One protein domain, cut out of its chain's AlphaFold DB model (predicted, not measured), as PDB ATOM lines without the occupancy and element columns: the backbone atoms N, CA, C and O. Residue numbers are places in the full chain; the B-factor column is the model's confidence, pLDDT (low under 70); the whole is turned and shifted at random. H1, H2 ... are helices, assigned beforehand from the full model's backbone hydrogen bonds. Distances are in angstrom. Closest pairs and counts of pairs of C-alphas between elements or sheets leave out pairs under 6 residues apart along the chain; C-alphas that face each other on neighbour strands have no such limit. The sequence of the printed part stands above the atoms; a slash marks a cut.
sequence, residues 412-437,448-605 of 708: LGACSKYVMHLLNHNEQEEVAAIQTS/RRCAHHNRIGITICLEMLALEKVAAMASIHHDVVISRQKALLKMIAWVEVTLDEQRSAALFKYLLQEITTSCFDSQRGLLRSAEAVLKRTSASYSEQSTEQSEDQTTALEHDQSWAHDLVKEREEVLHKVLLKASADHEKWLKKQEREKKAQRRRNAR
ATOM      1  N   LEU A 412      45.631   9.635 -10.868       94.81
ATOM      2  CA  LEU A 412      45.630   9.971 -12.291       94.81
ATOM      3  C   LEU A 412      45.094  11.389 -12.576       94.81
ATOM      4  O   LEU A 412      45.514  12.010 -13.552       94.81
ATOM      5  N   GLY A 413      44.196  11.929 -11.743       95.88
ATOM      6  CA  GLY A 413      43.684  13.292 -11.896       95.88
ATOM      7  C   GLY A 413      44.743  14.345 -11.563       95.88
ATOM      8  O   GLY A 413      44.925  15.290 -12.330       95.88
ATOM      9  N   ALA A 414      45.475  14.154 -10.463       95.75
ATOM     10  CA  ALA A 414      46.609  15.002 -10.093       95.75
ATOM     11  C   ALA A 414      47.760  14.889 -11.108       95.75
ATOM     12  O   ALA A 414      48.276  15.912 -11.562       95.75
ATOM     13  N   CYS A 415      48.082  13.662 -11.535       97.25
ATOM     14  CA  CYS A 415      49.076  13.395 -12.575       97.25
ATOM     15  C   CYS A 415      48.731  14.115 -13.889       97.25
ATOM     16  O   CYS A 415      49.574  14.809 -14.451       97.25
ATOM     17  N   SER A 416      47.477  14.021 -14.349       97.38
ATOM     18  CA  SER A 416      47.025  14.707 -15.570       97.38
ATOM     19  C   SER A 416      47.160  16.214 -15.461       97.38
ATOM     20  O   SER A 416      47.700  16.842 -16.362       97.38
ATOM     21  N   LYS A 417      46.702  16.800 -14.346       97.69
ATOM     22  CA  LYS A 417      46.801  18.244 -14.119       97.69
ATOM     23  C   LYS A 417      48.248  18.732 -14.241       97.69
ATOM     24  O   LYS A 417      48.491  19.769 -14.847       97.69
ATOM     25  N   TYR A 418      49.190  17.986 -13.667       97.88
ATOM     26  CA  TYR A 418      50.610  18.314 -13.714       97.88
ATOM     27  C   TYR A 418      51.196  18.166 -15.123       97.88
ATOM     28  O   TYR A 418      51.809  19.105 -15.615       97.88
ATOM     29  N   VAL A 419      50.948  17.041 -15.804       98.06
ATOM     30  CA  VAL A 419      51.434  16.811 -17.178       98.06
ATOM     31  C   VAL A 419      50.890  17.863 -18.149       98.06
ATOM     32  O   VAL A 419      51.662  18.427 -18.917       98.06
ATOM     33  N   MET A 420      49.594  18.188 -18.083       97.50
ATOM     34  CA  MET A 420      48.996  19.246 -18.912       97.50
ATOM     35  C   MET A 420      49.613  20.617 -18.601       97.50
ATOM     36  O   MET A 420      49.923  21.374 -19.509       97.50
ATOM     37  N   HIS A 421      49.876  20.937 -17.330       96.31
ATOM     38  CA  HIS A 421      50.563  22.186 -16.990       96.31
ATOM     39  C   HIS A 421      51.990  22.250 -17.571       96.31
ATOM     40  O   HIS A 421      52.364  23.275 -18.135       96.31
ATOM     41  N   LEU A 422      52.765  21.160 -17.509       95.88
ATOM     42  CA  LEU A 422      54.110  21.118 -18.100       95.88
ATOM     43  C   LEU A 422      54.097  21.223 -19.631       95.88
ATOM     44  O   LEU A 422      54.978  21.860 -20.205       95.88
ATOM     45  N   LEU A 423      53.104  20.616 -20.286       95.50
ATOM     46  CA  LEU A 423      52.946  20.617 -21.744       95.50
ATOM     47  C   LEU A 423      52.178  21.847 -22.276       95.50
ATOM     48  O   LEU A 423      51.977  21.959 -23.488       95.50
ATOM     49  N   ASN A 424      51.794  22.795 -21.411       92.62
ATOM     50  CA  ASN A 424      51.184  24.066 -21.802       92.62
ATOM     51  C   ASN A 424      52.251  25.124 -22.134       92.62
ATOM     52  O   ASN A 424      52.670  25.926 -21.296       92.62
ATOM     53  N   HIS A 425      52.656  25.174 -23.404       84.56
ATOM     54  CA  HIS A 425      53.683  26.106 -23.895       84.56
ATOM     55  C   HIS A 425      53.272  27.588 -23.851       84.56
ATOM     56  O   HIS A 425      54.138  28.463 -23.887       84.56
ATOM     57  N   ASN A 426      51.973  27.895 -23.733       74.50
ATOM     58  CA  ASN A 426      51.474  29.276 -23.773       74.50
ATOM     59  C   ASN A 426      51.983  30.131 -22.601       74.50
ATOM     60  O   ASN A 426      52.353  31.287 -22.803       74.50
ATOM     61  N   GLU A 427      52.025  29.566 -21.391       67.88
ATOM     62  CA  GLU A 427      52.444  30.279 -20.174       67.88
ATOM     63  C   GLU A 427      53.960  30.548 -20.171       67.88
ATOM     64  O   GLU A 427      54.418  31.626 -19.782       67.88
ATOM     65  N   GLN A 428      54.751  29.592 -20.670       66.81
ATOM     66  CA  GLN A 428      56.216  29.669 -20.682       66.81
ATOM     67  C   GLN A 428      56.730  30.738 -21.663       66.81
ATOM     68  O   GLN A 428      57.657  31.492 -21.345       66.81
ATOM     69  N   GLU A 429      56.105  30.856 -22.841       67.31
ATOM     70  CA  GLU A 429      56.467  31.879 -23.828       67.31
ATOM     71  C   GLU A 429      56.195  33.311 -23.341       67.31
ATOM     72  O   GLU A 429      56.949  34.223 -23.689       67.31
ATOM     73  N   GLU A 430      55.146  33.538 -22.542       72.12
ATOM     74  CA  GLU A 430      54.810  34.880 -22.048       72.12
ATOM     75  C   GLU A 430      55.873  35.403 -21.069       72.12
ATOM     76  O   GLU A 430      56.348  36.535 -21.212       72.12
ATOM     77  N   VAL A 431      56.345  34.555 -20.148       72.62
ATOM     78  CA  VAL A 431      57.437  34.894 -19.219       72.62
ATOM     79  C   VAL A 431      58.729  35.222 -19.982       72.62
ATOM     80  O   VAL A 431      59.368  36.249 -19.720       72.62
ATOM     81  N   ALA A 432      59.087  34.412 -20.985       69.62
ATOM     82  CA  ALA A 432      60.256  34.659 -21.832       69.62
ATOM     83  C   ALA A 432      60.118  35.944 -22.677       69.62
ATOM     84  O   ALA A 432      61.084  36.700 -22.842       69.62
ATOM     85  N   ALA A 433      58.918  36.245 -23.185       68.12
ATOM     86  CA  ALA A 433      58.631  37.470 -23.929       68.12
ATOM     87  C   ALA A 433      58.757  38.728 -23.048       68.12
ATOM     88  O   ALA A 433      59.329  39.732 -23.484       68.12
ATOM     89  N   ILE A 434      58.295  38.670 -21.794       76.25
ATOM     90  CA  ILE A 434      58.438  39.766 -20.825       76.25
ATOM     91  C   ILE A 434      59.922  40.052 -20.554       76.25
ATOM     92  O   ILE A 434      60.342  41.210 -20.634       76.25
ATOM     93  N   GLN A 435      60.738  39.022 -20.313       72.56
ATOM     94  CA  GLN A 435      62.177  39.189 -20.062       72.56
ATOM     95  C   GLN A 435      62.933  39.726 -21.291       72.56
ATOM     96  O   GLN A 435      63.741  40.654 -21.175       72.56
ATOM     97  N   THR A 436      62.653  39.191 -22.483       68.06
ATOM     98  CA  THR A 436      63.343  39.590 -23.725       68.06
ATOM     99  C   THR A 436      62.935  40.972 -24.237       68.06
ATOM    100  O   THR A 436      63.753  41.635 -24.875       68.06
ATOM    101  N   SER A 437      61.741  41.474 -23.892       61.47
ATOM    102  CA  SER A 437      61.251  42.808 -24.295       61.47
ATOM    103  C   SER A 437      62.181  43.981 -23.932       61.47
ATOM    104  O   SER A 437      62.113  45.038 -24.563       61.47
ATOM    105  N   ARG A 448      56.566  27.376 -30.366       69.06
ATOM    106  CA  ARG A 448      56.474  25.906 -30.316       69.06
ATOM    107  C   ARG A 448      54.999  25.493 -30.357       69.06
ATOM    108  O   ARG A 448      54.381  25.245 -29.330       69.06
ATOM    109  N   ARG A 449      54.424  25.441 -31.561       79.56
ATOM    110  CA  ARG A 449      53.050  24.971 -31.794       79.56
ATOM    111  C   ARG A 449      52.993  23.456 -31.682       79.56
ATOM    112  O   ARG A 449      53.589  22.762 -32.502       79.56
ATOM    113  N   CYS A 450      52.295  22.946 -30.677       89.31
ATOM    114  CA  CYS A 450      52.215  21.511 -30.430       89.31
ATOM    115  C   CYS A 450      50.945  21.152 -29.655       89.31
ATOM    116  O   CYS A 450      50.615  21.740 -28.630       89.31
ATOM    117  N   ALA A 451      50.225  20.156 -30.163       95.00
ATOM    118  CA  ALA A 451      48.881  19.811 -29.719       95.00
ATOM    119  C   ALA A 451      48.859  18.681 -28.671       95.00
ATOM    120  O   ALA A 451      47.974  17.824 -28.693       95.00
ATOM    121  N   HIS A 452      49.824  18.683 -27.744       96.38
ATOM    122  CA  HIS A 452      50.009  17.631 -26.734       96.38
ATOM    123  C   HIS A 452      48.713  17.286 -25.979       96.38
ATOM    124  O   HIS A 452      48.357  16.118 -25.814       96.38
ATOM    125  N   HIS A 453      47.959  18.315 -25.579       96.94
ATOM    126  CA  HIS A 453      46.676  18.158 -24.896       96.94
ATOM    127  C   HIS A 453      45.642  17.415 -25.751       96.94
ATOM    128  O   HIS A 453      44.950  16.536 -25.240       96.94
ATOM    129  N   ASN A 454      45.547  17.728 -27.050       97.75
ATOM    130  CA  ASN A 454      44.607  17.062 -27.954       97.75
ATOM    131  C   ASN A 454      44.943  15.572 -28.062       97.75
ATOM    132  O   ASN A 454      44.039  14.747 -27.990       97.75
ATOM    133  N   ARG A 455      46.230  15.229 -28.207       98.06
ATOM    134  CA  ARG A 455      46.698  13.847 -28.388       98.06
ATOM    135  C   ARG A 455      46.474  12.989 -27.140       98.06
ATOM    136  O   ARG A 455      45.845  11.939 -27.242       98.06
ATOM    137  N   ILE A 456      46.830  13.478 -25.948       98.31
ATOM    138  CA  ILE A 456      46.485  12.795 -24.685       98.31
ATOM    139  C   ILE A 456      44.956  12.727 -24.499       98.31
ATOM    140  O   ILE A 456      44.427  11.710 -24.052       98.31
ATOM    141  N   GLY A 457      44.225  13.781 -24.873       98.44
ATOM    142  CA  GLY A 457      42.762  13.799 -24.867       98.44
ATOM    143  C   GLY A 457      42.149  12.708 -25.748       98.44
ATOM    144  O   GLY A 457      41.240  12.010 -25.300       98.44
ATOM    145  N   ILE A 458      42.683  12.516 -26.958       98.69
ATOM    146  CA  ILE A 458      42.328  11.420 -27.868       98.69
ATOM    147  C   ILE A 458      42.605  10.072 -27.197       98.69
ATOM    148  O   ILE A 458      41.670   9.283 -27.097       98.69
ATOM    149  N   THR A 459      43.806   9.827 -26.652       98.62
ATOM    150  CA  THR A 459      44.123   8.586 -25.908       98.62
ATOM    151  C   THR A 459      43.085   8.298 -24.822       98.62
ATOM    152  O   THR A 459      42.549   7.192 -24.754       98.62
ATOM    153  N   ILE A 460      42.751   9.293 -23.991       98.62
ATOM    154  CA  ILE A 460      41.756   9.124 -22.925       98.62
ATOM    155  C   ILE A 460      40.384   8.763 -23.514       98.62
ATOM    156  O   ILE A 460      39.710   7.873 -22.995       98.62
ATOM    157  N   CYS A 461      39.975   9.405 -24.612       98.75
ATOM    158  CA  CYS A 461      38.727   9.073 -25.290       98.75
ATOM    159  C   CYS A 461      38.709   7.646 -25.865       98.75
ATOM    160  O   CYS A 461      37.699   6.957 -25.715       98.75
ATOM    161  N   LEU A 462      39.806   7.189 -26.478       98.69
ATOM    162  CA  LEU A 462      39.930   5.830 -27.019       98.69
ATOM    163  C   LEU A 462      39.757   4.780 -25.906       98.69
ATOM    164  O   LEU A 462      38.938   3.871 -26.044       98.69
ATOM    165  N   GLU A 463      40.439   4.952 -24.765       98.56
ATOM    166  CA  GLU A 463      40.275   4.063 -23.603       98.56
ATOM    167  C   GLU A 463      38.836   4.096 -23.054       98.56
ATOM    168  O   GLU A 463      38.289   3.055 -22.693       98.56
ATOM    169  N   MET A 464      38.185   5.266 -23.002       98.50
ATOM    170  CA  MET A 464      36.798   5.389 -22.525       98.50
ATOM    171  C   MET A 464      35.789   4.654 -23.420       98.50
ATOM    172  O   MET A 464      34.883   4.002 -22.895       98.50
ATOM    173  N   LEU A 465      35.944   4.744 -24.745       98.56
ATOM    174  CA  LEU A 465      35.101   4.035 -25.716       98.56
ATOM    175  C   LEU A 465      35.352   2.520 -25.667       98.56
ATOM    176  O   LEU A 465      34.398   1.741 -25.643       98.56
ATOM    177  N   ALA A 466      36.616   2.095 -25.573       98.50
ATOM    178  CA  ALA A 466      36.977   0.684 -25.439       98.50
ATOM    179  C   ALA A 466      36.407   0.074 -24.145       98.50
ATOM    180  O   ALA A 466      35.819  -1.008 -24.168       98.50
ATOM    181  N   LEU A 467      36.492   0.798 -23.024       98.12
ATOM    182  CA  LEU A 467      35.897   0.394 -21.747       98.12
ATOM    183  C   LEU A 467      34.375   0.213 -21.822       98.12
ATOM    184  O   LEU A 467      33.862  -0.723 -21.213       98.12
ATOM    185  N   GLU A 468      33.649   1.066 -22.550       97.94
ATOM    186  CA  GLU A 468      32.193   0.923 -22.710       97.94
ATOM    187  C   GLU A 468      31.833  -0.321 -23.544       97.94
ATOM    188  O   GLU A 468      30.936  -1.075 -23.162       97.94
ATOM    189  N   LYS A 469      32.584  -0.617 -24.618       98.00
ATOM    190  CA  LYS A 469      32.404  -1.864 -25.389       98.00
ATOM    191  C   LYS A 469      32.648  -3.107 -24.522       98.00
ATOM    192  O   LYS A 469      31.829  -4.026 -24.521       98.00
ATOM    193  N   VAL A 470      33.702  -3.104 -23.699       97.75
ATOM    194  CA  VAL A 470      33.971  -4.188 -22.734       97.75
ATOM    195  C   VAL A 470      32.898  -4.262 -21.633       97.75
ATOM    196  O   VAL A 470      32.548  -5.359 -21.198       97.75
ATOM    197  N   ALA A 471      32.303  -3.139 -21.209       97.00
ATOM    198  CA  ALA A 471      31.214  -3.124 -20.224       97.00
ATOM    199  C   ALA A 471      29.937  -3.825 -20.710       97.00
ATOM    200  O   ALA A 471      29.206  -4.391 -19.895       97.00
ATOM    201  N   ALA A 472      29.676  -3.828 -22.021       96.62
ATOM    202  CA  ALA A 472      28.542  -4.536 -22.614       96.62
ATOM    203  C   ALA A 472      28.667  -6.074 -22.522       96.62
ATOM    204  O   ALA A 472      27.686  -6.793 -22.731       96.62
ATOM    205  N   MET A 473      29.852  -6.603 -22.191       97.38
ATOM    206  CA  MET A 473      30.100  -8.038 -22.058       97.38
ATOM    207  C   MET A 473      29.632  -8.560 -20.691       97.38
ATOM    208  O   MET A 473      30.123  -8.157 -19.639       97.38
ATOM    209  N   ALA A 474      28.715  -9.534 -20.692       96.94
ATOM    210  CA  ALA A 474      28.076 -10.060 -19.476       96.94
ATOM    211  C   ALA A 474      29.023 -10.755 -18.467       96.94
ATOM    212  O   ALA A 474      28.610 -11.063 -17.350       96.94
ATOM    213  N   SER A 475      30.272 -11.028 -18.854       97.00
ATOM    214  CA  SER A 475      31.334 -11.576 -18.000       97.00
ATOM    215  C   SER A 475      32.070 -10.518 -17.165       97.00
ATOM    216  O   SER A 475      32.840 -10.883 -16.275       97.00
ATOM    217  N   ILE A 476      31.859  -9.226 -17.441       97.69
ATOM    218  CA  ILE A 476      32.603  -8.117 -16.841       97.69
ATOM    219  C   ILE A 476      31.757  -7.417 -15.776       97.69
ATOM    220  O   ILE A 476      30.634  -6.971 -16.018       97.69
ATOM    221  N   HIS A 477      32.310  -7.284 -14.570       96.94
ATOM    222  CA  HIS A 477      31.652  -6.551 -13.491       96.94
ATOM    223  C   HIS A 477      31.664  -5.047 -13.788       96.94
ATOM    224  O   HIS A 477      32.727  -4.436 -13.867       96.94
ATOM    225  N   HIS A 478      30.482  -4.429 -13.883       96.25
ATOM    226  CA  HIS A 478      30.359  -2.996 -14.168       96.25
ATOM    227  C   HIS A 478      31.178  -2.117 -13.210       96.25
ATOM    228  O   HIS A 478      31.849  -1.208 -13.680       96.25
ATOM    229  N   ASP A 479      31.221  -2.400 -11.903       95.44
ATOM    230  CA  ASP A 479      31.985  -1.596 -10.927       95.44
ATOM    231  C   ASP A 479      33.491  -1.490 -11.269       95.44
ATOM    232  O   ASP A 479      34.126  -0.447 -11.068       95.44
ATOM    233  N   VAL A 480      34.051  -2.538 -11.885       96.25
ATOM    234  CA  VAL A 480      35.439  -2.589 -12.374       96.25
ATOM    235  C   VAL A 480      35.638  -1.633 -13.562       96.25
ATOM    236  O   VAL A 480      36.677  -0.982 -13.664       96.25
ATOM    237  N   VAL A 481      34.642  -1.474 -14.435       96.94
ATOM    238  CA  VAL A 481      34.690  -0.485 -15.526       96.94
ATOM    239  C   VAL A 481      34.412   0.931 -15.010       96.94
ATOM    240  O   VAL A 481      35.129   1.869 -15.348       96.94
ATOM    241  N   ILE A 482      33.420   1.089 -14.131       96.19
ATOM    242  CA  ILE A 482      32.986   2.370 -13.558       96.19
ATOM    243  C   ILE A 482      34.135   3.091 -12.841       96.19
ATOM    244  O   ILE A 482      34.282   4.308 -12.971       96.19
ATOM    245  N   SER A 483      34.957   2.365 -12.079       95.88
ATOM    246  CA  SER A 483      36.142   2.919 -11.401       95.88
ATOM    247  C   SER A 483      37.178   3.474 -12.395       95.88
ATOM    248  O   SER A 483      37.683   4.580 -12.197       95.88
ATOM    249  N   ARG A 484      37.415   2.778 -13.516       96.75
ATOM    250  CA  ARG A 484      38.300   3.228 -14.610       96.75
ATOM    251  C   ARG A 484      37.740   4.429 -15.362       96.75
ATOM    252  O   ARG A 484      38.421   5.444 -15.479       96.75
ATOM    253  N   GLN A 485      36.473   4.379 -15.764       97.44
ATOM    254  CA  GLN A 485      35.795   5.505 -16.408       97.44
ATOM    255  C   GLN A 485      35.793   6.771 -15.529       97.44
ATOM    256  O   GLN A 485      36.008   7.873 -16.031       97.44
ATOM    257  N   LYS A 486      35.610   6.630 -14.206       96.88
ATOM    258  CA  LYS A 486      35.752   7.734 -13.235       96.88
ATOM    259  C   LYS A 486      37.164   8.314 -13.209       96.88
ATOM    260  O   LYS A 486      37.297   9.531 -13.094       96.88
ATOM    261  N   ALA A 487      38.199   7.475 -13.273       96.56
ATOM    262  CA  ALA A 487      39.582   7.937 -13.320       96.56
ATOM    263  C   ALA A 487      39.839   8.736 -14.607       96.56
ATOM    264  O   ALA A 487      40.212   9.903 -14.520       96.56
ATOM    265  N   LEU A 488      39.521   8.171 -15.775       97.94
ATOM    266  CA  LEU A 488      39.672   8.834 -17.077       97.94
ATOM    267  C   LEU A 488      38.892  10.161 -17.166       97.94
ATOM    268  O   LEU A 488      39.430  11.159 -17.643       97.94
ATOM    269  N   LEU A 489      37.676  10.236 -16.609       97.62
ATOM    270  CA  LEU A 489      36.920  11.494 -16.534       97.62
ATOM    271  C   LEU A 489      37.561  12.566 -15.639       97.62
ATOM    272  O   LEU A 489      37.372  13.755 -15.895       97.62
ATOM    273  N   LYS A 490      38.324  12.184 -14.606       96.81
ATOM    274  CA  LYS A 490      39.139  13.145 -13.842       96.81
ATOM    275  C   LYS A 490      40.340  13.632 -14.653       96.81
ATOM    276  O   LYS A 490      40.721  14.785 -14.489       96.81
ATOM    277  N   MET A 491      40.920  12.783 -15.505       98.00
ATOM    278  CA  MET A 491      42.045  13.143 -16.378       98.00
ATOM    279  C   MET A 491      41.606  14.142 -17.454       98.00
ATOM    280  O   MET A 491      42.133  15.249 -17.534       98.00
ATOM    281  N   ILE A 492      40.568  13.790 -18.221       98.00
ATOM    282  CA  ILE A 492      40.083  14.583 -19.363       98.00
ATOM    283  C   ILE A 492      39.528  15.958 -18.956       98.00
ATOM    284  O   ILE A 492      39.490  16.881 -19.764       98.00
ATOM    285  N   ALA A 493      39.148  16.135 -17.686       97.50
ATOM    286  CA  ALA A 493      38.719  17.421 -17.142       97.50
ATOM    287  C   ALA A 493      39.828  18.496 -17.123       97.50
ATOM    288  O   ALA A 493      39.493  19.681 -17.022       97.50
ATOM    289  N   TRP A 494      41.100  18.091 -17.231       97.44
ATOM    290  CA  TRP A 494      42.281  18.962 -17.333       97.44
ATOM    291  C   TRP A 494      42.798  19.142 -18.765       97.44
ATOM    292  O   TRP A 494      43.731  19.909 -18.970       97.44
ATOM    293  N   VAL A 495      42.210  18.459 -19.752       97.25
ATOM    294  CA  VAL A 495      42.587  18.629 -21.159       97.25
ATOM    295  C   VAL A 495      42.008  19.944 -21.682       97.25
ATOM    296  O   VAL A 495      40.799  20.181 -21.608       97.25
ATOM    297  N   GLU A 496      42.870  20.782 -22.252       95.62
ATOM    298  CA  GLU A 496      42.480  22.017 -22.939       95.62
ATOM    299  C   GLU A 496      42.746  21.879 -24.438       95.62
ATOM    300  O   GLU A 496      43.867  21.587 -24.842       95.62
ATOM    301  N   VAL A 497      41.718  22.071 -25.269       95.69
ATOM    302  CA  VAL A 497      41.859  21.928 -26.725       95.69
ATOM    303  C   VAL A 497      42.656  23.089 -27.320       95.69
ATOM    304  O   VAL A 497      42.370  24.257 -27.052       95.69
ATOM    305  N   THR A 498      43.627  22.762 -28.170       93.38
ATOM    306  CA  THR A 498      44.472  23.731 -28.885       93.38
ATOM    307  C   THR A 498      44.258  23.595 -30.391       93.38
ATOM    308  O   THR A 498      44.118  22.481 -30.893       93.38
ATOM    309  N   LEU A 499      44.226  24.702 -31.141       92.19
ATOM    310  CA  LEU A 499      44.123  24.662 -32.612       92.19
ATOM    311  C   LEU A 499      45.467  24.746 -33.350       92.19
ATOM    312  O   LEU A 499      45.483  24.944 -34.567       92.19
ATOM    313  N   ASP A 500      46.584  24.545 -32.648       91.31
ATOM    314  CA  ASP A 500      47.901  24.385 -33.279       91.31
ATOM    315  C   ASP A 500      47.914  23.229 -34.291       91.31
ATOM    316  O   ASP A 500      48.549  23.324 -35.339       91.31
ATOM    317  N   GLU A 501      47.126  22.184 -34.020       93.50
ATOM    318  CA  GLU A 501      46.813  21.108 -34.953       93.50
ATOM    319  C   GLU A 501      45.286  20.941 -35.051       93.50
ATOM    320  O   GLU A 501      44.648  20.229 -34.273       93.50
ATOM    321  N   GLN A 502      44.671  21.609 -36.033       94.06
ATOM    322  CA  GLN A 502      43.212  21.590 -36.231       94.06
ATOM    323  C   GLN A 502      42.635  20.172 -36.408       94.06
ATOM    324  O   GLN A 502      41.491  19.926 -36.018       94.06
ATOM    325  N   ARG A 503      43.425  19.248 -36.973       95.19
ATOM    326  CA  ARG A 503      43.046  17.853 -37.238       95.19
ATOM    327  C   ARG A 503      42.841  17.065 -35.939       95.19
ATOM    328  O   ARG A 503      41.742  16.560 -35.708       95.19
ATOM    329  N   SER A 504      43.827  17.060 -35.035       96.81
ATOM    330  CA  SER A 504      43.690  16.410 -33.722       96.81
ATOM    331  C   SER A 504      42.647  17.101 -32.839       96.81
ATOM    332  O   SER A 504      41.897  16.426 -32.138       96.81
ATOM    333  N   ALA A 505      42.503  18.426 -32.928       97.00
ATOM    334  CA  ALA A 505      41.449  19.154 -32.219       97.00
ATOM    335  C   ALA A 505      40.035  18.731 -32.661       97.00
ATOM    336  O   ALA A 505      39.127  18.595 -31.835       97.00
ATOM    337  N   ALA A 506      39.842  18.520 -33.968       96.88
ATOM    338  CA  ALA A 506      38.576  18.072 -34.536       96.88
ATOM    339  C   ALA A 506      38.271  16.614 -34.158       96.88
ATOM    340  O   ALA A 506      37.146  16.326 -33.745       96.88
ATOM    341  N   LEU A 507      39.272  15.726 -34.213       98.12
ATOM    342  CA  LEU A 507      39.135  14.333 -33.778       98.12
ATOM    343  C   LEU A 507      38.816  14.234 -32.280       98.12
ATOM    344  O   LEU A 507      37.872  13.547 -31.899       98.12
ATOM    345  N   PHE A 508      39.533  14.973 -31.427       98.38
ATOM    346  CA  PHE A 508      39.277  15.002 -29.984       98.38
ATOM    347  C   PHE A 508      37.838  15.437 -29.668       98.38
ATOM    348  O   PHE A 508      37.139  14.805 -28.873       98.38
ATOM    349  N   LYS A 509      37.358  16.491 -30.341       98.19
ATOM    350  CA  LYS A 509      35.972  16.958 -30.226       98.19
ATOM    351  C   LYS A 509      34.963  15.903 -30.698       98.19
ATOM    352  O   LYS A 509      33.943  15.739 -30.035       98.19
ATOM    353  N   TYR A 510      35.232  15.203 -31.803       98.31
ATOM    354  CA  TYR A 510      34.385  14.115 -32.303       98.31
ATOM    355  C   TYR A 510      34.283  12.965 -31.289       98.31
ATOM    356  O   TYR A 510      33.177  12.585 -30.914       98.31
ATOM    357  N   LEU A 511      35.410  12.472 -30.768       98.62
ATOM    358  CA  LEU A 511      35.408  11.355 -29.815       98.62
ATOM    359  C   LEU A 511      34.723  11.734 -28.489       98.62
ATOM    360  O   LEU A 511      34.008  10.925 -27.902       98.62
ATOM    361  N   LEU A 512      34.855  12.990 -28.041       98.38
ATOM    362  CA  LEU A 512      34.074  13.522 -26.917       98.38
ATOM    363  C   LEU A 512      32.563  13.537 -27.192       98.38
ATOM    364  O   LEU A 512      31.784  13.253 -26.280       98.38
ATOM    365  N   GLN A 513      32.135  13.873 -28.416       98.44
ATOM    366  CA  GLN A 513      30.723  13.783 -28.806       98.44
ATOM    367  C   GLN A 513      30.249  12.335 -28.749       98.44
ATOM    368  O   GLN A 513      29.230  12.070 -28.110       98.44
ATOM    369  N   GLU A 514      31.016  11.410 -29.327       98.31
ATOM    370  CA  GLU A 514      30.691   9.987 -29.317       98.31
ATOM    371  C   GLU A 514      30.492   9.476 -27.885       98.31
ATOM    372  O   GLU A 514      29.396   9.025 -27.563       98.31
ATOM    373  N   ILE A 515      31.459   9.702 -26.986       98.25
ATOM    374  CA  ILE A 515      31.379   9.326 -25.562       98.25
ATOM    375  C   ILE A 515      30.109   9.853 -24.883       98.25
ATOM    376  O   ILE A 515      29.487   9.133 -24.106       98.25
ATOM    377  N   THR A 516      29.689  11.093 -25.160       97.88
ATOM    378  CA  THR A 516      28.438  11.633 -24.585       97.88
ATOM    379  C   THR A 516      27.161  11.028 -25.174       97.88
ATOM    380  O   THR A 516      26.088  11.226 -24.609       97.88
ATOM    381  N   THR A 517      27.253  10.308 -26.294       97.81
ATOM    382  CA  THR A 517      26.117   9.650 -26.961       97.81
ATOM    383  C   THR A 517      26.084   8.132 -26.795       97.81
ATOM    384  O   THR A 517      24.998   7.563 -26.868       97.81
ATOM    385  N   SER A 518      27.234   7.483 -26.585       97.31
ATOM    386  CA  SER A 518      27.372   6.023 -26.527       97.31
ATOM    387  C   SER A 518      27.744   5.481 -25.148       97.31
ATOM    388  O   SER A 518      27.542   4.294 -24.907       97.31
ATOM    389  N   CYS A 519      28.300   6.308 -24.257       95.75
ATOM    390  CA  CYS A 519      28.727   5.888 -22.924       95.75
ATOM    391  C   CYS A 519      27.798   6.433 -21.831       95.75
ATOM    392  O   CYS A 519      27.102   7.434 -22.001       95.75
ATOM    393  N   PHE A 520      27.860   5.821 -20.645       95.62
ATOM    394  CA  PHE A 520      27.212   6.322 -19.420       95.62
ATOM    395  C   PHE A 520      25.676   6.289 -19.361       95.62
ATOM    396  O   PHE A 520      25.105   6.942 -18.480       95.62
ATOM    397  N   ASP A 521      24.999   5.477 -20.176       92.94
ATOM    398  CA  ASP A 521      23.533   5.290 -20.132       92.94
ATOM    399  C   ASP A 521      22.998   5.011 -18.712       92.94
ATOM    400  O   ASP A 521      21.985   5.562 -18.266       92.94
ATOM    401  N   SER A 522      23.724   4.185 -17.952       90.81
ATOM    402  CA  SER A 522      23.417   3.839 -16.558       90.81
ATOM    403  C   SER A 522      23.943   4.857 -15.529       90.81
ATOM    404  O   SER A 522      23.572   4.806 -14.354       90.81
ATOM    405  N   GLN A 523      24.773   5.821 -15.943       95.50
ATOM    406  CA  GLN A 523      25.627   6.646 -15.082       95.50
ATOM    407  C   GLN A 523      25.484   8.156 -15.338       95.50
ATOM    408  O   GLN A 523      26.455   8.869 -15.596       95.50
ATOM    409  N   ARG A 524      24.280   8.700 -15.125       96.06
ATOM    410  CA  ARG A 524      23.960  10.145 -15.253       96.06
ATOM    411  C   ARG A 524      24.870  11.122 -14.482       96.06
ATOM    412  O   ARG A 524      24.765  12.334 -14.662       96.06
ATOM    413  N   GLY A 525      25.681  10.644 -13.538       96.56
ATOM    414  CA  GLY A 525      26.734  11.443 -12.904       96.56
ATOM    415  C   GLY A 525      27.904  11.691 -13.856       96.56
ATOM    416  O   GLY A 525      28.258  12.842 -14.084       96.56
ATOM    417  N   LEU A 526      28.432  10.617 -14.447       96.25
ATOM    418  CA  LEU A 526      29.564  10.642 -15.372       96.25
ATOM    419  C   LEU A 526      29.201  11.307 -16.700       96.25
ATOM    420  O   LEU A 526      29.960  12.149 -17.174       96.25
ATOM    421  N   LEU A 527      27.999  11.033 -17.222       97.31
ATOM    422  CA  LEU A 527      27.485  11.683 -18.431       97.31
ATOM    423  C   LEU A 527      27.537  13.216 -18.320       97.31
ATOM    424  O   LEU A 527      28.098  13.873 -19.186       97.31
ATOM    425  N   ARG A 528      27.055  13.789 -17.208       97.69
ATOM    426  CA  ARG A 528      27.081  15.248 -16.985       97.69
ATOM    427  C   ARG A 528      28.495  15.826 -16.890       97.69
ATOM    428  O   ARG A 528      28.702  16.983 -17.249       97.69
ATOM    429  N   SER A 529      29.465  15.048 -16.409       97.56
ATOM    430  CA  SER A 529      30.878  15.439 -16.437       97.56
ATOM    431  C   SER A 529      31.431  15.426 -17.866       97.56
ATOM    432  O   SER A 529      32.077  16.395 -18.260       97.56
ATOM    433  N   ALA A 530      31.122  14.395 -18.659       97.81
ATOM    434  CA  ALA A 530      31.505  14.314 -20.070       97.81
ATOM    435  C   ALA A 530      30.875  15.448 -20.904       97.81
ATOM    436  O   ALA A 530      31.585  16.149 -21.620       97.81
ATOM    437  N   GLU A 531      29.573  15.714 -20.736       98.25
ATOM    438  CA  GLU A 531      28.854  16.835 -21.363       98.25
ATOM    439  C   GLU A 531      29.495  18.194 -21.031       98.25
ATOM    440  O   GLU A 531      29.596  19.067 -21.895       98.25
ATOM    441  N   ALA A 532      29.951  18.391 -19.788       98.06
ATOM    442  CA  ALA A 532      30.615  19.624 -19.372       98.06
ATOM    443  C   ALA A 532      31.989  19.807 -20.044       98.06
ATOM    444  O   ALA A 532      32.312  20.924 -20.461       98.06
ATOM    445  N   VAL A 533      32.768  18.728 -20.188       97.75
ATOM    446  CA  VAL A 533      34.048  18.735 -20.917       97.75
ATOM    447  C   VAL A 533      33.807  18.980 -22.406       97.75
ATOM    448  O   VAL A 533      34.361  19.929 -22.955       97.75
ATOM    449  N   LEU A 534      32.893  18.237 -23.039       98.12
ATOM    450  CA  LEU A 534      32.508  18.437 -24.438       98.12
ATOM    451  C   LEU A 534      32.041  19.871 -24.713       98.12
ATOM    452  O   LEU A 534      32.409  20.453 -25.735       98.12
ATOM    453  N   LYS A 535      31.241  20.464 -23.818       98.12
ATOM    454  CA  LYS A 535      30.775  21.848 -23.958       98.12
ATOM    455  C   LYS A 535      31.933  22.846 -23.902       98.12
ATOM    456  O   LYS A 535      31.947  23.774 -24.708       98.12
ATOM    457  N   ARG A 536      32.895  22.654 -22.988       97.44
ATOM    458  CA  ARG A 536      34.110  23.484 -22.891       97.44
ATOM    459  C   ARG A 536      34.941  23.364 -24.172       97.44
ATOM    460  O   ARG A 536      35.160  24.370 -24.837       97.44
ATOM    461  N   THR A 537      35.286  22.138 -24.568       96.94
ATOM    462  CA  THR A 537      36.033  21.833 -25.798       96.94
ATOM    463  C   THR A 537      35.352  22.413 -27.036       96.94
ATOM    464  O   THR A 537      35.997  23.031 -27.877       96.94
ATOM    465  N   SER A 538      34.027  22.279 -27.143       97.44
ATOM    466  CA  SER A 538      33.265  22.806 -28.279       97.44
ATOM    467  C   SER A 538      33.250  24.332 -28.333       97.44
ATOM    468  O   SER A 538      33.270  24.873 -29.438       97.44
ATOM    469  N   ALA A 539      33.227  25.021 -27.188       96.88
ATOM    470  CA  ALA A 539      33.331  26.478 -27.138       96.88
ATOM    471  C   ALA A 539      34.719  26.934 -27.609       96.88
ATOM    472  O   ALA A 539      34.809  27.628 -28.617       96.88
ATOM    473  N   SER A 540      35.789  26.438 -26.977       95.12
ATOM    474  CA  SER A 540      37.175  26.790 -27.323       95.12
ATOM    475  C   SER A 540      37.528  26.465 -28.780       95.12
ATOM    476  O   SER A 540      38.131  27.290 -29.461       95.12
ATOM    477  N   TYR A 541      37.084  25.315 -29.303       95.06
ATOM    478  CA  TYR A 541      37.241  24.973 -30.722       95.06
ATOM    479  C   TYR A 541      36.529  25.986 -31.635       95.06
ATOM    480  O   TYR A 541      37.084  26.412 -32.642       95.06
ATOM    481  N   SER A 542      35.298  26.384 -31.299       95.06
ATOM    482  CA  SER A 542      34.493  27.279 -32.148       95.06
ATOM    483  C   SER A 542      34.963  28.736 -32.101       95.06
ATOM    484  O   SER A 542      34.777  29.458 -33.072       95.06
ATOM    485  N   GLU A 543      35.571  29.170 -30.995       92.06
ATOM    486  CA  GLU A 543      36.172  30.506 -30.856       92.06
ATOM    487  C   GLU A 543      37.469  30.657 -31.663       92.06
ATOM    488  O   GLU A 543      37.785  31.755 -32.117       92.06
ATOM    489  N   GLN A 544      38.214  29.563 -31.846       85.94
ATOM    490  CA  GLN A 544      39.517  29.568 -32.515       85.94
ATOM    491  C   GLN A 544      39.451  29.135 -33.996       85.94
ATOM    492  O   GLN A 544      40.352  29.470 -34.765       85.94
ATOM    493  N   SER A 545      38.429  28.373 -34.413       88.19
ATOM    494  CA  SER A 545      38.370  27.782 -35.760       88.19
ATOM    495  C   SER A 545      38.015  28.809 -36.833       88.19
ATOM    496  O   SER A 545      36.959  29.439 -36.795       88.19
ATOM    497  N   THR A 546      38.854  28.894 -37.864       84.31
ATOM    498  CA  THR A 546      38.484  29.478 -39.160       84.31
ATOM    499  C   THR A 546      37.581  28.520 -39.951       84.31
ATOM    500  O   THR A 546      37.363  27.382 -39.529       84.31
ATOM    501  N   GLU A 547      37.042  28.973 -41.087       85.62
ATOM    502  CA  GLU A 547      36.208  28.152 -41.981       85.62
ATOM    503  C   GLU A 547      36.938  26.862 -42.408       85.62
ATOM    504  O   GLU A 547      38.120  26.899 -42.752       85.62
ATOM    505  N   GLN A 548      36.237  25.721 -42.352       81.00
ATOM    506  CA  GLN A 548      36.791  24.402 -42.683       81.00
ATOM    507  C   GLN A 548      36.884  24.202 -44.202       81.00
ATOM    508  O   GLN A 548      35.951  24.540 -44.933       81.00
ATOM    509  N   SER A 549      37.984  23.604 -44.671       88.25
ATOM    510  CA  SER A 549      38.129  23.176 -46.074       88.25
ATOM    511  C   SER A 549      37.480  21.805 -46.313       88.25
ATOM    512  O   SER A 549      37.447  20.965 -45.410       88.25
ATOM    513  N   GLU A 550      37.032  21.531 -47.543       89.62
ATOM    514  CA  GLU A 550      36.551  20.198 -47.949       89.62
ATOM    515  C   GLU A 550      37.627  19.118 -47.702       89.62
ATOM    516  O   GLU A 550      37.326  18.072 -47.126       89.62
ATOM    517  N   ASP A 551      38.900  19.418 -47.998       89.12
ATOM    518  CA  ASP A 551      40.042  18.516 -47.761       89.12
ATOM    519  C   ASP A 551      40.215  18.134 -46.278       89.12
ATOM    520  O   ASP A 551      40.622  17.022 -45.948       89.12
ATOM    521  N   GLN A 552      39.891  19.046 -45.352       88.62
ATOM    522  CA  GLN A 552      39.978  18.769 -43.914       88.62
ATOM    523  C   GLN A 552      38.885  17.798 -43.451       88.62
ATOM    524  O   GLN A 552      39.075  17.097 -42.459       88.62
ATOM    525  N   THR A 553      37.758  17.745 -44.162       91.88
ATOM    526  CA  THR A 553      36.637  16.864 -43.820       91.88
ATOM    527  C   THR A 553      36.971  15.417 -44.179       91.88
ATOM    528  O   THR A 553      36.824  14.536 -43.335       91.88
ATOM    529  N   THR A 554      37.531  15.170 -45.368       93.88
ATOM    530  CA  THR A 554      37.965  13.821 -45.784       93.88
ATOM    531  C   THR A 554      39.127  13.294 -44.934       93.88
ATOM    532  O   THR A 554      39.140  12.125 -44.548       93.88
ATOM    533  N   ALA A 555      40.078  14.161 -44.561       93.12
ATOM    534  CA  ALA A 555      41.171  13.803 -43.657       93.12
ATOM    535  C   ALA A 555      40.679  13.421 -42.248       93.12
ATOM    536  O   ALA A 555      41.254  12.515 -41.639       93.12
ATOM    537  N   LEU A 556      39.625  14.085 -41.756       94.62
ATOM    538  CA  LEU A 556      38.992  13.798 -40.467       94.62
ATOM    539  C   LEU A 556      38.167  12.502 -40.501       94.62
ATOM    540  O   LEU A 556      38.190  11.754 -39.530       94.62
ATOM    541  N   GLU A 557      37.470  12.194 -41.599       96.44
ATOM    542  CA  GLU A 557      36.781  10.902 -41.774       96.44
ATOM    543  C   GLU A 557      37.766   9.720 -41.708       96.44
ATOM    544  O   GLU A 557      37.476   8.698 -41.083       96.44
ATOM    545  N   HIS A 558      38.965   9.879 -42.280       97.25
ATOM    546  CA  HIS A 558      40.031   8.883 -42.159       97.25
ATOM    547  C   HIS A 558      40.516   8.718 -40.707       97.25
ATOM    548  O   HIS A 558      40.659   7.588 -40.242       97.25
ATOM    549  N   ASP A 559      40.691   9.819 -39.965       97.50
ATOM    550  CA  ASP A 559      41.066   9.768 -38.542       97.50
ATOM    551  C   ASP A 559      40.000   9.105 -37.671       97.50
ATOM    552  O   ASP A 559      40.330   8.393 -36.726       97.50
ATOM    553  N   GLN A 560      38.719   9.330 -37.978       97.94
ATOM    554  CA  GLN A 560      37.615   8.667 -37.288       97.94
ATOM    555  C   GLN A 560      37.696   7.151 -37.499       97.94
ATOM    556  O   GLN A 560      37.610   6.405 -36.528       97.94
ATOM    557  N   SER A 561      37.927   6.687 -38.734       98.06
ATOM    558  CA  SER A 561      38.125   5.257 -39.015       98.06
ATOM    559  C   SER A 561      39.309   4.682 -38.231       98.06
ATOM    560  O   SER A 561      39.150   3.676 -37.548       98.06
ATOM    561  N   TRP A 562      40.463   5.355 -38.267       98.12
ATOM    562  CA  TRP A 562      41.661   4.957 -37.521       98.12
ATOM    563  C   TRP A 562      41.413   4.883 -36.006       98.12
ATOM    564  O   TRP A 562      41.804   3.914 -35.354       98.12
ATOM    565  N   ALA A 563      40.706   5.865 -35.444       98.25
ATOM    566  CA  ALA A 563      40.324   5.865 -34.036       98.25
ATOM    567  C   ALA A 563      39.408   4.676 -33.694       98.25
ATOM    568  O   ALA A 563      39.602   4.036 -32.662       98.25
ATOM    569  N   HIS A 564      38.448   4.332 -34.560       98.38
ATOM    570  CA  HIS A 564      37.566   3.172 -34.368       98.38
ATOM    571  C   HIS A 564      38.309   1.835 -34.388       98.38
ATOM    572  O   HIS A 564      37.993   0.956 -33.577       98.38
ATOM    573  N   ASP A 565      39.307   1.698 -35.263       98.31
ATOM    574  CA  ASP A 565      40.177   0.522 -35.317       98.31
ATOM    575  C   ASP A 565      41.026   0.407 -34.035       98.31
ATOM    576  O   ASP A 565      41.023  -0.646 -33.392       98.31
ATOM    577  N   LEU A 566      41.628   1.506 -33.556       98.12
ATOM    578  CA  LEU A 566      42.343   1.522 -32.270       98.12
ATOM    579  C   LEU A 566      41.439   1.219 -31.066       98.12
ATOM    580  O   LEU A 566      41.844   0.476 -30.171       98.12
ATOM    581  N   VAL A 567      40.203   1.734 -31.025       98.56
ATOM    582  CA  VAL A 567      39.240   1.385 -29.960       98.56
ATOM    583  C   VAL A 567      39.003  -0.127 -29.923       98.56
ATOM    584  O   VAL A 567      38.856  -0.687 -28.839       98.56
ATOM    585  N   LYS A 568      38.971  -0.798 -31.079       98.31
ATOM    586  CA  LYS A 568      38.794  -2.253 -31.161       98.31
ATOM    587  C   LYS A 568      40.035  -3.012 -30.668       98.31
ATOM    588  O   LYS A 568      39.892  -3.968 -29.911       98.31
ATOM    589  N   GLU A 569      41.242  -2.581 -31.026       98.19
ATOM    590  CA  GLU A 569      42.478  -3.178 -30.489       98.19
ATOM    591  C   GLU A 569      42.547  -3.050 -28.958       98.19
ATOM    592  O   GLU A 569      42.824  -4.019 -28.243       98.19
ATOM    593  N   ARG A 570      42.212  -1.866 -28.430       98.06
ATOM    594  CA  ARG A 570      42.162  -1.610 -26.984       98.06
ATOM    595  C   ARG A 570      41.030  -2.369 -26.289       98.06
ATOM    596  O   ARG A 570      41.237  -2.852 -25.178       98.06
ATOM    597  N   GLU A 571      39.880  -2.565 -26.936       98.38
ATOM    598  CA  GLU A 571      38.800  -3.444 -26.455       98.38
ATOM    599  C   GLU A 571      39.305  -4.882 -26.245       98.38
ATOM    600  O   GLU A 571      39.052  -5.475 -25.195       98.38
ATOM    601  N   GLU A 572      40.074  -5.437 -27.189       98.25
ATOM    602  CA  GLU A 572      40.620  -6.798 -27.085       98.25
ATOM    603  C   GLU A 572      41.655  -6.954 -25.956       98.25
ATOM    604  O   GLU A 572      41.675  -7.986 -25.272       98.25
ATOM    605  N   VAL A 573      42.503  -5.942 -25.729       98.00
ATOM    606  CA  VAL A 573      43.465  -5.919 -24.610       98.00
ATOM    607  C   VAL A 573      42.733  -5.791 -23.272       98.00
ATOM    608  O   VAL A 573      42.913  -6.626 -22.378       98.00
ATOM    609  N   LEU A 574      41.850  -4.796 -23.145       98.19
ATOM    610  CA  LEU A 574      41.104  -4.538 -21.916       98.19
ATOM    611  C   LEU A 574      40.171  -5.701 -21.566       98.19
ATOM    612  O   LEU A 574      40.099  -6.070 -20.398       98.19
ATOM    613  N   HIS A 575      39.518  -6.357 -22.529       98.31
ATOM    614  CA  HIS A 575      38.680  -7.529 -22.255       98.31
ATOM    615  C   HIS A 575      39.462  -8.636 -21.525       98.31
ATOM    616  O   HIS A 575      39.002  -9.128 -20.491       98.31
ATOM    617  N   LYS A 576      40.670  -8.985 -21.994       97.88
ATOM    618  CA  LYS A 576      41.521 -10.020 -21.366       97.88
ATOM    619  C   LYS A 576      41.850  -9.677 -19.909       97.88
ATOM    620  O   LYS A 576      41.726 -10.527 -19.025       97.88
ATOM    621  N   VAL A 577      42.234  -8.426 -19.647       97.38
ATOM    622  CA  VAL A 577      42.579  -7.945 -18.301       97.38
ATOM    623  C   VAL A 577      41.349  -7.866 -17.397       97.38
ATOM    624  O   VAL A 577      41.360  -8.372 -16.271       97.38
ATOM    625  N   LEU A 578      40.275  -7.233 -17.870       97.38
ATOM    626  CA  LEU A 578      39.088  -6.951 -17.069       97.38
ATOM    627  C   LEU A 578      38.278  -8.210 -16.758       97.38
ATOM    628  O   LEU A 578      37.600  -8.239 -15.731       97.38
ATOM    629  N   LEU A 579      38.408  -9.275 -17.554       98.00
ATOM    630  CA  LEU A 579      37.898 -10.603 -17.212       98.00
ATOM    631  C   LEU A 579      38.558 -11.134 -15.927       98.00
ATOM    632  O   LEU A 579      37.868 -11.551 -14.993       98.00
ATOM    633  N   LYS A 580      39.895 -11.053 -15.839       97.50
ATOM    634  CA  LYS A 580      40.659 -11.449 -14.643       97.50
ATOM    635  C   LYS A 580      40.337 -10.541 -13.452       97.50
ATOM    636  O   LYS A 580      40.026 -11.046 -12.374       97.50
ATOM    637  N   ALA A 581      40.319  -9.222 -13.660       96.50
ATOM    638  CA  ALA A 581      39.960  -8.255 -12.621       96.50
ATOM    639  C   ALA A 581      38.529  -8.466 -12.086       96.50
ATOM    640  O   ALA A 581      38.307  -8.393 -10.880       96.50
ATOM    641  N   SER A 582      37.567  -8.795 -12.956       97.19
ATOM    642  CA  SER A 582      36.183  -9.108 -12.571       97.19
ATOM    643  C   SER A 582      36.098 -10.385 -11.737       97.19
ATOM    644  O   SER A 582      35.423 -10.395 -10.709       97.19
ATOM    645  N   ALA A 583      36.824 -11.441 -12.118       97.38
ATOM    646  CA  ALA A 583      36.886 -12.677 -11.341       97.38
ATOM    647  C   ALA A 583      37.517 -12.466  -9.950       97.38
ATOM    648  O   ALA A 583      37.050 -13.037  -8.962       97.38
ATOM    649  N   ASP A 584      38.552 -11.630  -9.842       95.56
ATOM    650  CA  ASP A 584      39.178 -11.296  -8.559       95.56
ATOM    651  C   ASP A 584      38.300 -10.366  -7.702       95.56
ATOM    652  O   ASP A 584      38.192 -10.567  -6.487       95.56
ATOM    653  N   HIS A 585      37.574  -9.430  -8.321       95.38
ATOM    654  CA  HIS A 585      36.565  -8.613  -7.644       95.38
ATOM    655  C   HIS A 585      35.407  -9.469  -7.100       95.38
ATOM    656  O   HIS A 585      34.991  -9.290  -5.954       95.38
ATOM    657  N   GLU A 586      34.935 -10.473  -7.847       96.38
ATOM    658  CA  GLU A 586      33.900 -11.401  -7.374       96.38
ATOM    659  C   GLU A 586      34.383 -12.238  -6.168       96.38
ATOM    660  O   GLU A 586      33.649 -12.419  -5.187       96.38
ATOM    661  N   LYS A 587      35.643 -12.707  -6.180       96.56
ATOM    662  CA  LYS A 587      36.275 -13.364  -5.015       96.56
ATOM    663  C   LYS A 587      36.326 -12.424  -3.808       96.56
ATOM    664  O   LYS A 587      36.019 -12.854  -2.692       96.56
ATOM    665  N   TRP A 588      36.680 -11.155  -4.017       95.06
ATOM    666  CA  TRP A 588      36.723 -10.137  -2.966       95.06
ATOM    667  C   TRP A 588      35.333  -9.848  -2.383       95.06
ATOM    668  O   TRP A 588      35.175  -9.875  -1.161       95.06
ATOM    669  N   LEU A 589      34.298  -9.695  -3.218       94.75
ATOM    670  CA  LEU A 589      32.905  -9.545  -2.773       94.75
ATOM    671  C   LEU A 589      32.443 -10.751  -1.940       94.75
ATOM    672  O   LEU A 589      31.884 -10.578  -0.854       94.75
ATOM    673  N   LYS A 590      32.745 -11.979  -2.386       97.00
ATOM    674  CA  LYS A 590      32.460 -13.218  -1.636       97.00
ATOM    675  C   LYS A 590      33.207 -13.272  -0.296       97.00
ATOM    676  O   LYS A 590      32.642 -13.746   0.692       97.00
ATOM    677  N   LYS A 591      34.452 -12.783  -0.225       96.44
ATOM    678  CA  LYS A 591      35.223 -12.658   1.028       96.44
ATOM    679  C   LYS A 591      34.571 -11.639   1.975       96.44
ATOM    680  O   LYS A 591      34.250 -11.993   3.108       96.44
ATOM    681  N   GLN A 592      34.258 -10.444   1.479       95.19
ATOM    682  CA  GLN A 592      33.553  -9.386   2.210       95.19
ATOM    683  C   GLN A 592      32.188  -9.839   2.755       95.19
ATOM    684  O   GLN A 592      31.837  -9.534   3.897       95.19
ATOM    685  N   GLU A 593      31.404 -10.596   1.982       97.12
ATOM    686  CA  GLU A 593      30.126 -11.138   2.455       97.12
ATOM    687  C   GLU A 593      30.328 -12.170   3.578       97.12
ATOM    688  O   GLU A 593      29.630 -12.128   4.598       97.12
ATOM    689  N   ARG A 594      31.316 -13.067   3.439       97.56
ATOM    690  CA  ARG A 594      31.679 -14.050   4.477       97.56
ATOM    691  C   ARG A 594      32.127 -13.368   5.767       97.56
ATOM    692  O   ARG A 594      31.667 -13.769   6.836       97.56
ATOM    693  N   GLU A 595      32.945 -12.325   5.682       97.00
ATOM    694  CA  GLU A 595      33.398 -11.524   6.826       97.00
ATOM    695  C   GLU A 595      32.225 -10.801   7.500       97.00
ATOM    696  O   GLU A 595      32.014 -10.958   8.704       97.00
ATOM    697  N   LYS A 596      31.361 -10.123   6.732       97.25
ATOM    698  CA  LYS A 596      30.131  -9.490   7.252       97.25
ATOM    699  C   LYS A 596      29.194 -10.515   7.907       97.25
ATOM    700  O   LYS A 596      28.591 -10.227   8.944       97.25
ATOM    701  N   LYS A 597      29.087 -11.732   7.365       97.19
ATOM    702  CA  LYS A 597      28.303 -12.843   7.938       97.19
ATOM    703  C   LYS A 597      28.940 -13.414   9.210       97.19
ATOM    704  O   LYS A 597      28.217 -13.723  10.158       97.19
ATOM    705  N   ALA A 598      30.266 -13.520   9.266       96.31
ATOM    706  CA  ALA A 598      31.008 -13.921  10.460       96.31
ATOM    707  C   ALA A 598      30.878 -12.875  11.580       96.31
ATOM    708  O   ALA A 598      30.579 -13.238  12.716       96.31
ATOM    709  N   GLN A 599      30.979 -11.585  11.253       96.06
ATOM    710  CA  GLN A 599      30.798 -10.494  12.209       96.06
ATOM    711  C   GLN A 599      29.364 -10.444  12.750       96.06
ATOM    712  O   GLN A 599      29.163 -10.356  13.958       96.06
ATOM    713  N   ARG A 600      28.345 -10.635  11.896       96.19
ATOM    714  CA  ARG A 600      26.949 -10.800  12.347       96.19
ATOM    715  C   ARG A 600      26.782 -11.982  13.314       96.19
ATOM    716  O   ARG A 600      26.054 -11.852  14.292       96.19
ATOM    717  N   ARG A 601      27.475 -13.109  13.091       95.12
ATOM    718  CA  ARG A 601      27.474 -14.269  14.008       95.12
ATOM    719  C   ARG A 601      28.184 -13.980  15.337       95.12
ATOM    720  O   ARG A 601      27.673 -14.391  16.375       95.12
ATOM    721  N   ARG A 602      29.320 -13.270  15.323       93.19
ATOM    722  CA  ARG A 602      30.027 -12.822  16.542       93.19
ATOM    723  C   ARG A 602      29.140 -11.895  17.376       93.19
ATOM    724  O   ARG A 602      28.898 -12.181  18.545       93.19
ATOM    725  N   ASN A 603      28.561 -10.873  16.748       92.25
ATOM    726  CA  ASN A 603      27.664  -9.924  17.410       92.25
ATOM    727  C   ASN A 603      26.409 -10.617  17.972       92.25
ATOM    728  O   ASN A 603      26.002 -10.325  19.092       92.25
ATOM    729  N   ALA A 604      25.824 -11.578  17.243       91.44
ATOM    730  CA  ALA A 604      24.678 -12.348  17.729       91.44
ATOM    731  C   ALA A 604      25.006 -13.206  18.966       91.44
ATOM    732  O   ALA A 604      24.193 -13.273  19.885       91.44
ATOM    733  N   ARG A 605      26.198 -13.823  19.027       86.69
ATOM    734  CA  ARG A 605      26.646 -14.562  20.223       86.69
ATOM    735  C   ARG A 605      26.812 -13.633  21.426       86.69
ATOM    736  O   ARG A 605      26.272 -13.940  22.481       86.69
TER     737      ARG A 605
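AT A GLANCE: This is residues 412 to 437 and 448 to 605 of the 708 residues of the protein "Cnd3 domain-containing protein" of Phytophthora nicotianae (UniProt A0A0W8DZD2). Four helices, H3, H4, H5 and H6, make an up-and-down bundle, and the long helix H7 crosses one side of it at a slant, over H5, H3 and H4, and runs on past it as a free arm, residues 587 to 605. H1 packs on H4 at the side of the bundle away from H7, and residues 430 to 437, mostly H2, stick out. The printed part has 184 residues with seven named helices, H1 to H7 in chain order, and no named strand; the class is all helix. It is loose, with a radius of gyration of the C-alphas of 20.9 A, and elongated, spanning 80 by 42 by 26 A.

HOW THE PARTS SIT: Begin at H1, residues 412 to 423, whose residues 412 to 417 touch residues 487 to 492 of H4, residues 478 to 492; their closest C-alphas, Gly 413 and Met 491, are 4.8 A apart. H2, residues 425 to 436, touches no helix and meets H1 only through their link. Next find H3, residues 452 to 471, which forms a helical hairpin with H4 at a shallow tilt of 12 degrees; their closest C-alphas, Ala 471 and His 478, are 6.1 A apart. H1 and H3 only just touch, only at their ends, with 3 pairs of C-alphas within 8 A. H5, residues 502 to 518, touches H3 at a shallow tilt of 25 degrees, the same way, closest at the C-alphas of Ile 458 and Phe 508, 5.2 A. H6, residues 524 to 544, forms a helical hairpin with H5, closest at the C-alphas of Leu 512 and Leu 534, 5.7 A; H6 also touches H4, but H3 and H6 are apart. H7, residues 550 to 605, touches H3 at a steep tilt of 56 degrees, closest at the C-alphas of Ala 466 and Glu 571, 4.6 A. In H1, H3 and H5 every O i to N i+4 pair is within hydrogen-bond range; H2 has 6 of 8, H4 10 of 11, H6 16 of 17 and H7 50 of 52.

IN THESE COORDINATES: Find C-alpha 412 at (45.630, 9.971, -12.291), where H1 begins. H3 runs 28.7 A from first to last C-alpha, and H6 30.3 A. From C-alpha 550 at (36.551, 20.198, -47.949), H7 runs 77.2 A, with a kink of 37 degrees near residue 575, to C-alpha 605 at (26.646, -14.562, 20.223).

THE WHOLE: The two C-alphas farthest apart, those of Ser 437 and Arg 605, are 80.4 A apart. Residues 438 to 447 are not printed, and C-alphas 437 and 448 are 18.6 A apart across this cut. Of the links printed whole, none is long. Confidence is low, with pLDDT under 70, at residues 427 to 429, 432 to 433, 436 to 437 and 448.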